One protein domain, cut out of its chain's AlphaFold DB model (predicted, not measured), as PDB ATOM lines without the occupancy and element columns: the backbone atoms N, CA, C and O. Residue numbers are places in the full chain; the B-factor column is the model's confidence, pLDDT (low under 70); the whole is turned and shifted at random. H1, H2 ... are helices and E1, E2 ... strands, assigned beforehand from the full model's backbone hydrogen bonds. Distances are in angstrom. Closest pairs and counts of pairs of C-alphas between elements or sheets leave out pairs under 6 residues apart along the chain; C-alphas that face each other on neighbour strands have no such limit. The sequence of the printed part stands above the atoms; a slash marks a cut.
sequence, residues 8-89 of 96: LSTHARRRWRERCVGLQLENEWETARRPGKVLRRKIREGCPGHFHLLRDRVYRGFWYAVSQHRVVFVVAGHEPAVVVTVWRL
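What this domain is: This is residues 8 to 89 of the 96 residues of an uncharacterized protein of Stenotrophomonas sp (UniProt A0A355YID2). A small sheet of three antiparallel strands, E1, E2 and E3, sits in the middle of four short helices that are spread round it and do not bundle with each other. H1 lies lengthwise over the edge strand E3, H2 and H3 only graze the sheet, and H4 sits out at the rim, its centre the farthest of the named elements from the mean of the C-alphas at 13.2 A. The printed part has 82 residues with four named helices followed by three named strands, in the order H1, H2, H3, H4, E1, E2, E3; the class is mixed, helices and strands. The whole is compact, with a radius of gyration of the C-alphas of 12.0 A, and rounded, spanning 34 by 28 by 22 A.

Where its parts are: Find C-alpha 10 at (11.129, -19.608, -43.779); from there H1, residues 10 to 19, runs 14.4 A to C-alpha 19 at (10.960, -31.564, -35.774). Next come H2, residues 25 to 30, H3, residues 37 to 45 and 12.7 A long, and H4, residues 50 to 55. The strands follow: E1, residues 62 to 66, 13.6 A; E2, residues 71 to 76, 16.2 A; and E3, residues 82 to 88, 18.0 A, which ends at C-alpha 88, (7.875, -30.201, -29.806).

How they stand to each other: Start at the sheet, which runs E1, E2, E3 as a meander, each strand the antiparallel neighbour of the one before. In the hairpin E1 and E2, at 161 degrees, look at N 73 and O 65, 2.8 A apart and within hydrogen-bond range. In the hairpin E2 and E3, at 159 degrees, N 72 and O 87 are within that range at 2.8 A. H1 is on the sheet, over E3, at a height over the sheet of 6.3 A; it runs along the strands, at 12 degrees to E3 on the local plane. Their closest C-alphas are those of Ala 12 and Thr 85, 4.1 A apart. H2 only grazes the sheet with residues 25 to 29; the closest C-alphas of H2 and E2, Glu 28 and Val 71, are 7.1 A apart. H3 only grazes it with residues 39 to 43; the closest C-alphas of H3 and E1, Arg 40 and Tyr 64, are 7.7 A apart. H4 is not on the sheet, but only just, with 4 pairs of C-alphas within 10 A. H3 and H4 are close but not clearly touching, about perpendicular at 83 degrees, with the closest C-alphas, Arg 44 and Phe 51, 7.7 A apart. H1 and H4 are apart. In H1, H2, H3 and H4 every O i to N i+4 pair is within hydrogen-bond range.

The domain as a whole: The two C-alphas farthest apart, those of Gly 22 and Arg 57, are 33.8 A from each other. The printed part has no cut, and no link is long; H2 to H3 and H4 to E1 are short, the others tight. In the B-factor column the mean pLDDT of the printed part is 83.0; look for values under 70 at residues 48 to 60, which include H4, and at residue 78.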
ATOM      1  N   LEU A   8       3.687 -19.562 -42.254       89.94
ATOM      2  CA  LEU A   8       4.975 -19.964 -41.681       89.94
ATOM      3  C   LEU A   8       6.091 -19.135 -42.309       89.94
ATOM      4  O   LEU A   8       6.263 -19.131 -43.531       89.94
ATOM      5  N   SER A   9       6.911 -18.515 -41.462       89.25
ATOM      6  CA  SER A   9       8.203 -17.973 -41.882       89.25
ATOM      7  C   SER A   9       9.106 -19.070 -42.462       89.25
ATOM      8  O   SER A   9       8.949 -20.259 -42.164       89.25
ATOM      9  N   THR A  10      10.117 -18.679 -43.243       88.06
ATOM     10  CA  THR A  10      11.129 -19.608 -43.779       88.06
ATOM     11  C   THR A  10      11.789 -20.434 -42.672       88.06
ATOM     12  O   THR A  10      11.974 -21.644 -42.819       88.06
ATOM     13  N   HIS A  11      12.085 -19.804 -41.529       87.75
ATOM     14  CA  HIS A  11      12.649 -20.487 -40.369       87.75
ATOM     15  C   HIS A  11      11.677 -21.518 -39.783       87.75
ATOM     16  O   HIS A  11      12.058 -22.675 -39.590       87.75
ATOM     17  N   ALA A  12      10.418 -21.135 -39.547       89.44
ATOM     18  CA  ALA A  12       9.395 -22.043 -39.034       89.44
ATOM     19  C   ALA A  12       9.151 -23.226 -39.973       89.44
ATOM     20  O   ALA A  12       9.073 -24.360 -39.510       89.44
ATOM     21  N   ARG A  13       9.109 -22.990 -41.290       91.62
ATOM     22  CA  ARG A  13       8.951 -24.046 -42.297       91.62
ATOM     23  C   ARG A  13      10.088 -25.064 -42.233       91.62
ATOM     24  O   ARG A  13       9.836 -26.265 -42.301       91.62
ATOM     25  N   ARG A  14      11.330 -24.600 -42.066       92.06
ATOM     26  CA  ARG A  14      12.487 -25.488 -41.892       92.06
ATOM     27  C   ARG A  14      12.380 -26.291 -40.593       92.06
ATOM     28  O   ARG A  14      12.486 -27.511 -40.624       92.06
ATOM     29  N   ARG A  15      12.080 -25.631 -39.468       91.12
ATOM     30  CA  ARG A  15      11.911 -26.300 -38.164       91.12
ATOM     31  C   ARG A  15      10.773 -27.312 -38.152       91.12
ATOM     32  O   ARG A  15      10.916 -28.352 -37.520       91.12
ATOM     33  N   TRP A  16       9.684 -27.034 -38.864       92.44
ATOM     34  CA  TRP A  16       8.571 -27.964 -39.017       92.44
ATOM     35  C   TRP A  16       9.036 -29.269 -39.657       92.44
ATOM     36  O   TRP A  16       8.847 -30.340 -39.089       92.44
ATOM     37  N   ARG A  17       9.726 -29.170 -40.798       92.75
ATOM     38  CA  ARG A  17      10.265 -30.337 -41.508       92.75
ATOM     39  C   ARG A  17      11.281 -31.116 -40.676       92.75
ATOM     40  O   ARG A  17      11.338 -32.326 -40.799       92.75
ATOM     41  N   GLU A  18      12.061 -30.443 -39.835       91.06
ATOM     42  CA  GLU A  18      13.058 -31.096 -38.976       91.06
ATOM     43  C   GLU A  18      12.438 -31.796 -37.753       91.06
ATOM     44  O   GLU A  18      12.939 -32.826 -37.316       91.06
ATOM     45  N   ARG A  19      11.392 -31.216 -37.147       89.06
ATOM     46  CA  ARG A  19      10.960 -31.564 -35.774       89.06
ATOM     47  C   ARG A  19       9.540 -32.109 -35.674       89.06
ATOM     48  O   ARG A  19       9.182 -32.671 -34.642       89.06
ATOM     49  N   CYS A  20       8.732 -31.922 -36.711       90.50
ATOM     50  CA  CYS A  20       7.312 -32.272 -36.756       90.50
ATOM     51  C   CYS A  20       7.012 -33.259 -37.898       90.50
ATOM     52  O   CYS A  20       5.905 -33.277 -38.427       90.50
ATOM     53  N   VAL A  21       8.001 -34.075 -38.287       88.81
ATOM     54  CA  VAL A  21       7.830 -35.135 -39.293       88.81
ATOM     55  C   VAL A  21       6.692 -36.068 -38.878       88.81
ATOM     56  O   VAL A  21       6.607 -36.468 -37.717       88.81
ATOM     57  N   GLY A  22       5.818 -36.394 -39.832       88.38
ATOM     58  CA  GLY A  22       4.659 -37.262 -39.616       88.38
ATOM     59  C   GLY A  22       3.419 -36.560 -39.051       88.38
ATOM     60  O   GLY A  22       2.386 -37.205 -38.922       88.38
ATOM     61  N   LEU A  23       3.488 -35.258 -38.750       92.19
ATOM     62  CA  LEU A  23       2.330 -34.462 -38.331       92.19
ATOM     63  C   LEU A  23       1.821 -33.584 -39.479       92.19
ATOM     64  O   LEU A  23       2.605 -33.049 -40.270       92.19
ATOM     65  N   GLN A  24       0.503 -33.399 -39.538       91.94
ATOM     66  CA  GLN A  24      -0.151 -32.491 -40.483       91.94
ATOM     67  C   GLN A  24      -0.309 -31.109 -39.848       91.94
ATOM     68  O   GLN A  24      -0.886 -30.977 -38.770       91.94
ATOM     69  N   LEU A  25       0.227 -30.081 -40.507       90.81
ATOM     70  CA  LEU A  25       0.304 -28.721 -39.968       90.81
ATOM     71  C   LEU A  25      -1.074 -28.154 -39.628       90.81
ATOM     72  O   LEU A  25      -1.250 -27.550 -38.572       90.81
ATOM     73  N   GLU A  26      -2.030 -28.378 -40.518       91.06
ATOM     74  CA  GLU A  26      -3.408 -27.925 -40.415       91.06
ATOM     75  C   GLU A  26      -4.073 -28.513 -39.166       91.06
ATOM     76  O   GLU A  26      -4.583 -27.758 -38.338       91.06
ATOM     77  N   ASN A  27      -3.958 -29.828 -38.961       92.31
ATOM     78  CA  ASN A  27      -4.535 -30.521 -37.804       92.31
ATOM     79  C   ASN A  27      -3.891 -30.062 -36.486       92.31
ATOM     80  O   ASN A  27      -4.567 -29.842 -35.476       92.31
ATOM     81  N   GLU A  28      -2.565 -29.892 -36.474       93.69
ATOM     82  CA  GLU A  28      -1.871 -29.399 -35.284       93.69
ATOM     83  C   GLU A  28      -2.300 -27.977 -34.934       93.69
ATOM     84  O   GLU A  28      -2.481 -27.656 -33.761       93.69
ATOM     85  N   TRP A  29      -2.470 -27.119 -35.938       91.94
ATOM     86  CA  TRP A  29      -2.927 -25.756 -35.725       91.94
ATOM     87  C   TRP A  29      -4.384 -25.706 -35.253       91.94
ATOM     88  O   TRP A  29      -4.704 -24.975 -34.316       91.94
ATOM     89  N   GLU A  30      -5.257 -26.524 -35.840       91.62
ATOM     90  CA  GLU A  30      -6.672 -26.609 -35.477       91.62
ATOM     91  C   GLU A  30      -6.869 -26.985 -34.002       91.62
ATOM     92  O   GLU A  30      -7.703 -26.417 -33.282       91.62
ATOM     93  N   THR A  31      -6.036 -27.904 -33.516       92.25
ATOM     94  CA  THR A  31      -6.037 -28.340 -32.116       92.25
ATOM     95  C   THR A  31      -5.235 -27.420 -31.194       92.25
ATOM     96  O   THR A  31      -5.303 -27.570 -29.971       92.25
ATOM     97  N   ALA A  32      -4.502 -26.439 -31.731       92.56
ATOM     98  CA  ALA A  32      -3.642 -25.574 -30.941       92.56
ATOM     99  C   ALA A  32      -4.441 -24.627 -30.037       92.56
ATOM    100  O   ALA A  32      -5.412 -23.984 -30.442       92.56
ATOM    101  N   ARG A  33      -4.020 -24.511 -28.774       92.69
ATOM    102  CA  ARG A  33      -4.630 -23.618 -27.777       92.69
ATOM    103  C   ARG A  33      -3.572 -22.789 -27.062       92.69
ATOM    104  O   ARG A  33      -2.404 -23.171 -26.983       92.69
ATOM    105  N   ARG A  34      -3.968 -21.634 -26.515       91.44
ATOM    106  CA  ARG A  34      -3.060 -20.808 -25.705       91.44
ATOM    107  C   ARG A  34      -2.631 -21.592 -24.458       91.44
ATOM    108  O   ARG A  34      -3.497 -22.014 -23.693       91.44
ATOM    109  N   PRO A  35      -1.323 -21.758 -24.199       90.50
ATOM    110  CA  PRO A  35      -0.870 -22.476 -23.023       90.50
ATOM    111  C   PRO A  35      -1.150 -21.667 -21.752       90.50
ATOM    112  O   PRO A  35      -0.940 -20.443 -21.703       90.50
ATOM    113  N   GLY A  36      -1.555 -22.381 -20.701       90.25
ATOM    114  CA  GLY A  36      -1.673 -21.846 -19.347       90.25
ATOM    115  C   GLY A  36      -0.324 -21.422 -18.750       90.25
ATOM    116  O   GLY A  36       0.742 -21.645 -19.331       90.25
ATOM    117  N   LYS A  37      -0.360 -20.814 -17.557       86.62
ATOM    118  CA  LYS A  37       0.817 -20.212 -16.895       86.62
ATOM    119  C   LYS A  37       1.977 -21.201 -16.712       86.62
ATOM    120  O   LYS A  37       3.113 -20.872 -17.046       86.62
ATOM    121  N   VAL A  38       1.686 -22.413 -16.234       87.50
ATOM    122  CA  VAL A  38       2.693 -23.458 -15.968       87.50
ATOM    123  C   VAL A  38       3.362 -23.921 -17.261       87.50
ATOM    124  O   VAL A  38       4.587 -23.929 -17.364       87.50
ATOM    125  N   LEU A  39       2.564 -24.253 -18.279       87.62
ATOM    126  CA  LEU A  39       3.080 -24.726 -19.561       87.62
ATOM    127  C   LEU A  39       3.885 -23.638 -20.278       87.62
ATOM    128  O   LEU A  39       4.946 -23.913 -20.830       87.62
ATOM    129  N   ARG A  40       3.438 -22.381 -20.197       87.31
ATOM    130  CA  ARG A  40       4.178 -21.229 -20.720       87.31
ATOM    131  C   ARG A  40       5.551 -21.069 -20.064       87.31
ATOM    132  O   ARG A  40       6.494 -20.694 -20.753       87.31
ATOM    133  N   ARG A  41       5.676 -21.347 -18.761       85.31
ATOM    134  CA  ARG A  41       6.973 -21.331 -18.068       85.31
ATOM    135  C   ARG A  41       7.912 -22.396 -18.646       85.31
ATOM    136  O   ARG A  41       8.997 -22.042 -19.088       85.31
ATOM    137  N   LYS A  42       7.436 -23.640 -18.784       84.69
ATOM    138  CA  LYS A  42       8.199 -24.746 -19.399       84.69
ATOM    139  C   LYS A  42       8.629 -24.447 -20.840       84.69
ATOM    140  O   LYS A  42       9.747 -24.747 -21.235       84.69
ATOM    141  N   ILE A  43       7.749 -23.828 -21.627       86.56
ATOM    142  CA  ILE A  43       8.043 -23.385 -23.000       86.56
ATOM    143  C   ILE A  43       9.218 -22.401 -23.029       86.56
ATOM    144  O   ILE A  43      10.075 -22.508 -23.900       86.56
ATOM    145  N   ARG A  44       9.265 -21.454 -22.081       81.50
ATOM    146  CA  ARG A  44      10.362 -20.478 -21.981       81.50
ATOM    147  C   ARG A  44      11.675 -21.139 -21.570       81.50
ATOM    148  O   ARG A  44      12.703 -20.818 -22.150       81.50
ATOM    149  N   GLU A  45      11.624 -22.061 -20.613       80.81
ATOM    150  CA  GLU A  45      12.790 -22.831 -20.157       80.81
ATOM    151  C   GLU A  45      13.360 -23.713 -21.281       80.81
ATOM    152  O   GLU A  45      14.569 -23.766 -21.467       80.81
ATOM    153  N   GLY A  46      12.497 -24.350 -22.080       72.94
ATOM    154  CA  GLY A  46      12.898 -25.231 -23.182       72.94
ATOM    155  C   GLY A  46      13.363 -24.522 -24.461       72.94
ATOM    156  O   GLY A  46      13.773 -25.193 -25.405       72.94
ATOM    157  N   CYS A  47      13.291 -23.189 -24.531       71.06
ATOM    158  CA  CYS A  47      13.773 -22.416 -25.680       71.06
ATOM    159  C   CYS A  47      14.596 -21.186 -25.237       71.06
ATOM    160  O   CYS A  47      14.196 -20.036 -25.480       71.06
ATOM    161  N   PRO A  48      15.757 -21.406 -24.586       57.84
ATOM    162  CA  PRO A  48      16.656 -20.332 -24.191       57.84
ATOM    163  C   PRO A  48      17.248 -19.703 -25.459       57.84
ATOM    164  O   PRO A  48      17.941 -20.351 -26.233       57.84
ATOM    165  N   GLY A  49      16.897 -18.448 -25.729       57.34
ATOM    166  CA  GLY A  49      17.281 -17.737 -26.955       57.34
ATOM    167  C   GLY A  49      16.113 -17.019 -27.621       57.34
ATOM    168  O   GLY A  49      16.296 -15.932 -28.162       57.34
ATOM    169  N   HIS A  50      14.888 -17.533 -27.474       62.41
ATOM    170  CA  HIS A  50      13.711 -16.819 -27.975       62.41
ATOM    171  C   HIS A  50      13.492 -15.507 -27.211       62.41
ATOM    172  O   HIS A  50      13.136 -14.494 -27.794       62.41
ATOM    173  N   PHE A  51      13.782 -15.484 -25.910       59.50
ATOM    174  CA  PHE A  51      13.664 -14.269 -25.105       59.50
ATOM    175  C   PHE A  51      14.473 -13.084 -25.667       59.50
ATOM    176  O   PHE A  51      13.998 -11.952 -25.613       59.50
ATOM    177  N   HIS A  52      15.645 -13.337 -26.261       55.78
ATOM    178  CA  HIS A  52      16.474 -12.290 -26.864       55.78
ATOM    179  C   HIS A  52      15.844 -11.720 -28.144       55.78
ATOM    180  O   HIS A  52      15.701 -10.507 -28.253       55.78
ATOM    181  N   LEU A  53      15.322 -12.575 -29.032       55.59
ATOM    182  CA  LEU A  53      14.620 -12.144 -30.254       55.59
ATOM    183  C   LEU A  53      13.354 -11.311 -29.967       55.59
ATOM    184  O   LEU A  53      12.942 -10.490 -30.782       55.59
ATOM    185  N   LEU A  54      12.737 -11.517 -28.800       55.69
ATOM    186  CA  LEU A  54      11.561 -10.772 -28.339       55.69
ATOM    187  C   LEU A  54      11.919  -9.404 -27.747       55.69
ATOM    188  O   LEU A  54      11.131  -8.462 -27.833       55.69
ATOM    189  N   ARG A  55      13.105  -9.297 -27.139       52.28
ATOM    190  CA  ARG A  55      13.624  -8.066 -26.535       52.28
ATOM    191  C   ARG A  55      14.017  -7.037 -27.597       52.28
ATOM    192  O   ARG A  55      13.812  -5.845 -27.375       52.28
ATOM    193  N   ASP A  56      14.464  -7.492 -28.764       55.59
ATOM    194  CA  ASP A  56      14.927  -6.630 -29.861       55.59
ATOM    195  C   ASP A  56      13.792  -5.952 -30.659       55.59
ATOM    196  O   ASP A  56      14.037  -5.319 -31.681       55.59
ATOM    197  N   ARG A  57      12.532  -6.036 -30.197       54.91
ATOM    198  CA  ARG A  57      11.342  -5.360 -30.770       54.91
ATOM    199  C   ARG A  57      11.052  -5.643 -32.255       54.91
ATOM    200  O   ARG A  57      10.149  -5.015 -32.806       54.91
ATOM    201  N   VAL A  58      11.733  -6.606 -32.881       56.78
ATOM    202  CA  VAL A  58      11.517  -6.997 -34.289       56.78
ATOM    203  C   VAL A  58      10.083  -7.499 -34.517       56.78
ATOM    204  O   VAL A  58       9.511  -7.293 -35.583       56.78
ATOM    205  N   TYR A  59       9.459  -8.076 -33.487       58.00
ATOM    206  CA  TYR A  59       8.073  -8.534 -33.521       58.00
ATOM    207  C   TYR A  59       7.260  -7.869 -32.401       58.00
ATOM    208  O   TYR A  59       7.351  -8.251 -31.232       58.00
ATOM    209  N   ARG A  60       6.463  -6.843 -32.740       60.25
ATOM    210  CA  ARG A  60       5.506  -6.231 -31.802       60.25
ATOM    211  C   ARG A  60       4.364  -7.214 -31.539       60.25
ATOM    212  O   ARG A  60       3.504  -7.405 -32.391       60.25
ATOM    213  N   GLY A  61       4.370  -7.812 -30.351       74.69
ATOM    214  CA  GLY A  61       3.347  -8.765 -29.925       74.69
ATOM    215  C   GLY A  61       3.623 -10.179 -30.437       74.69
ATOM    216  O   GLY A  61       3.765 -10.422 -31.634       74.69
ATOM    217  N   PHE A  62       3.695 -11.122 -29.502       83.00
ATOM    218  CA  PHE A  62       3.775 -12.547 -29.797       83.00
ATOM    219  C   PHE A  62       2.964 -13.335 -28.772       83.00
ATOM    220  O   PHE A  62       2.765 -12.905 -27.631       83.00
ATOM    221  N   TRP A  63       2.520 -14.520 -29.163       86.25
ATOM    222  CA  TRP A  63       1.897 -15.473 -28.261       86.25
ATOM    223  C   TRP A  63       2.257 -16.898 -28.657       86.25
ATOM    224  O   TRP A  63       2.718 -17.187 -29.760       86.25
ATOM    225  N   TYR A  64       2.048 -17.794 -27.702       89.38
ATOM    226  CA  TYR A  64       2.240 -19.219 -27.891       89.38
ATOM    227  C   TYR A  64       0.894 -19.884 -28.164       89.38
ATOM    228  O   TYR A  64      -0.110 -19.534 -27.532       89.38
ATOM    229  N   ALA A  65       0.897 -20.879 -29.038       91.94
ATOM    230  CA  ALA A  65      -0.168 -21.863 -29.156       91.94
ATOM    231  C   ALA A  65       0.450 -23.263 -29.079       91.94
ATOM    232  O   ALA A  65       1.579 -23.460 -29.522       91.94
ATOM    233  N   VAL A  66      -0.245 -24.214 -28.461       93.44
ATOM    234  CA  VAL A  66       0.247 -25.583 -28.278       93.44
ATOM    235  C   VAL A  66      -0.818 -26.563 -28.733       93.44
ATOM    236  O   VAL A  66      -1.948 -26.473 -28.253       93.44
ATOM    237  N   SER A  67      -0.463 -27.466 -29.644       94.25
ATOM    238  CA  SER A  67      -1.342 -28.527 -30.143       94.25
ATOM    239  C   SER A  67      -1.459 -29.708 -29.181       94.25
ATOM    240  O   SER A  67      -0.708 -29.820 -28.205       94.25
ATOM    241  N   GLN A  68      -2.370 -30.634 -29.493       90.88
ATOM    242  CA  GLN A  68      -2.518 -31.895 -28.760       90.88
ATOM    243  C   GLN A  68      -1.247 -32.755 -28.807       90.88
ATOM    244  O   GLN A  68      -0.839 -33.291 -27.777       90.88
ATOM    245  N   HIS A  69      -0.532 -32.793 -29.938       91.75
ATOM    246  CA  HIS A  69       0.752 -33.503 -30.045       91.75
ATOM    247  C   HIS A  69       1.943 -32.710 -29.487       91.75
ATOM    248  O   HIS A  69       3.109 -33.032 -29.752       91.75
ATOM    249  N   ARG A  70       1.657 -31.688 -28.670       90.62
ATOM    250  CA  ARG A  70       2.626 -30.846 -27.962       90.62
ATOM    251  C   ARG A  70       3.560 -30.074 -28.891       90.62
ATOM    252  O   ARG A  70       4.688 -29.754 -28.501       90.62
ATOM    253  N   VAL A  71       3.091 -29.746 -30.094       92.88
ATOM    254  CA  VAL A  71       3.773 -28.806 -30.982       92.88
ATOM    255  C   VAL A  71       3.516 -27.398 -30.472       92.88
ATOM    256  O   VAL A  71       2.375 -26.979 -30.313       92.88
ATOM    257  N   VAL A  72       4.587 -26.669 -30.193       92.44
ATOM    258  CA  VAL A  72       4.555 -25.262 -29.816       92.44
ATOM    259  C   VAL A  72       4.697 -24.429 -31.073       92.44
ATOM    260  O   VAL A  72       5.704 -24.516 -31.773       92.44
ATOM    261  N   PHE A  73       3.712 -23.576 -31.307       91.75
ATOM    262  CA  PHE A  73       3.736 -22.518 -32.300       91.75
ATOM    263  C   PHE A  73       4.053 -21.203 -31.612       91.75
ATOM    264  O   PHE A  73       3.402 -20.833 -30.628       91.75
ATOM    265  N   VAL A  74       5.026 -20.475 -32.150       89.81
ATOM    266  CA  VAL A  74       5.247 -19.084 -31.761       89.81
ATOM    267  C   VAL A  74       4.743 -18.200 -32.867       89.81
ATOM    268  O   VAL A  74       5.231 -18.261 -33.995       89.81
ATOM    269  N   VAL A  75       3.750 -17.404 -32.512       88.62
ATOM    270  CA  VAL A  75       2.995 -16.579 -33.436       88.62
ATOM    271  C   VAL A  75       3.301 -15.128 -33.115       88.62
ATOM    272  O   VAL A  75       3.260 -14.740 -31.948       88.62
ATOM    273  N   ALA A  76       3.639 -14.356 -34.137       86.69
ATOM    274  CA  ALA A  76       3.993 -12.949 -34.038       86.69
ATOM    275  C   ALA A  76       3.111 -12.085 -34.950       86.69
ATOM    276  O   ALA A  76       2.641 -12.561 -35.986       86.69
ATOM    277  N   GLY A  77       2.957 -10.808 -34.584       77.94
ATOM    278  CA  GLY A  77       2.182  -9.817 -35.342       77.94
ATOM    279  C   GLY A  77       0.680  -9.897 -35.069       77.94
ATOM    280  O   GLY A  77       0.220 -10.851 -34.464       77.94
ATOM    281  N   HIS A  78      -0.091  -8.889 -35.476       66.69
ATOM    282  CA  HIS A  78      -1.544  -8.874 -35.260       66.69
ATOM    283  C   HIS A  78      -2.314  -9.283 -36.524       66.69
ATOM    284  O   HIS A  78      -3.161 -10.163 -36.418       66.69
ATOM    285  N   GLU A  79      -1.958  -8.752 -37.705       73.06
ATOM    286  CA  GLU A  79      -2.546  -9.126 -39.002       73.06
ATOM    287  C   GLU A  79      -1.564  -8.858 -40.173       73.06
ATOM    288  O   GLU A  79      -1.109  -7.722 -40.318       73.06
ATOM    289  N   PRO A  80      -1.221  -9.858 -41.014       73.75
ATOM    290  CA  PRO A  80      -1.444 -11.281 -40.787       73.75
ATOM    291  C   PRO A  80      -0.524 -11.803 -39.675       73.75
ATOM    292  O   PRO A  80       0.644 -11.426 -39.566       73.75
ATOM    293  N   ALA A  81      -1.049 -12.703 -38.847       84.69
ATOM    294  CA  ALA A  81      -0.236 -13.434 -37.888       84.69
ATOM    295  C   ALA A  81       0.758 -14.354 -38.627       84.69
ATOM    296  O   ALA A  81       0.410 -14.988 -39.625       84.69
ATOM    297  N   VAL A  82       1.990 -14.449 -38.125       88.06
ATOM    298  CA  VAL A  82       3.053 -15.270 -38.728       88.06
ATOM    299  C   VAL A  82       3.623 -16.225 -37.691       88.06
ATOM    300  O   VAL A  82       3.988 -15.820 -36.586       88.06
ATOM    301  N   VAL A  83       3.753 -17.501 -38.055       89.44
ATOM    302  CA  VAL A  83       4.486 -18.477 -37.246       89.44
ATOM    303  C   VAL A  83       5.984 -18.285 -37.485       89.44
ATOM    304  O   VAL A  83       6.511 -18.556 -38.570       89.44
ATOM    305  N   VAL A  84       6.697 -17.815 -36.463       87.69
ATOM    306  CA  VAL A  84       8.136 -17.507 -36.548       87.69
ATOM    307  C   VAL A  84       9.012 -18.717 -36.238       87.69
ATOM    308  O   VAL A  84      10.099 -18.864 -36.793       87.69
ATOM    309  N   THR A  85       8.534 -19.634 -35.397       89.25
ATOM    310  CA  THR A  85       9.226 -20.895 -35.123       89.25
ATOM    311  C   THR A  85       8.277 -21.936 -34.541       89.25
ATOM    312  O   THR A  85       7.199 -21.603 -34.039       89.25
ATOM    313  N   VAL A  86       8.708 -23.195 -34.602       90.94
ATOM    314  CA  VAL A  86       7.993 -24.352 -34.064       90.94
ATOM    315  C   VAL A  86       8.955 -25.337 -33.406       90.94
ATOM    316  O   VAL A  86      10.122 -25.467 -33.802       90.94
ATOM    317  N   TRP A  87       8.475 -26.048 -32.391       90.06
ATOM    318  CA  TRP A  87       9.167 -27.201 -31.812       90.06
ATOM    319  C   TRP A  87       8.197 -28.096 -31.046       90.06
ATOM    320  O   TRP A  87       7.065 -27.707 -30.787       90.06
ATOM    321  N   ARG A  88       8.646 -29.289 -30.656       89.38
ATOM    322  CA  ARG A  88       7.875 -30.201 -29.806       89.38
ATOM    323  C   ARG A  88       8.367 -30.113 -28.372       89.38
ATOM    324  O   ARG A  88       9.573 -30.099 -28.135       89.38
ATOM    325  N   LEU A  89       7.443 -30.058 -27.420       86.19
ATOM    326  CA  LEU A  89       7.802 -30.290 -26.023       86.19
ATOM    327  C   LEU A  89       8.067 -31.786 -25.810       86.19
ATOM    328  O   LEU A  89       7.395 -32.602 -26.446       86.19
TER     329      LEU A  89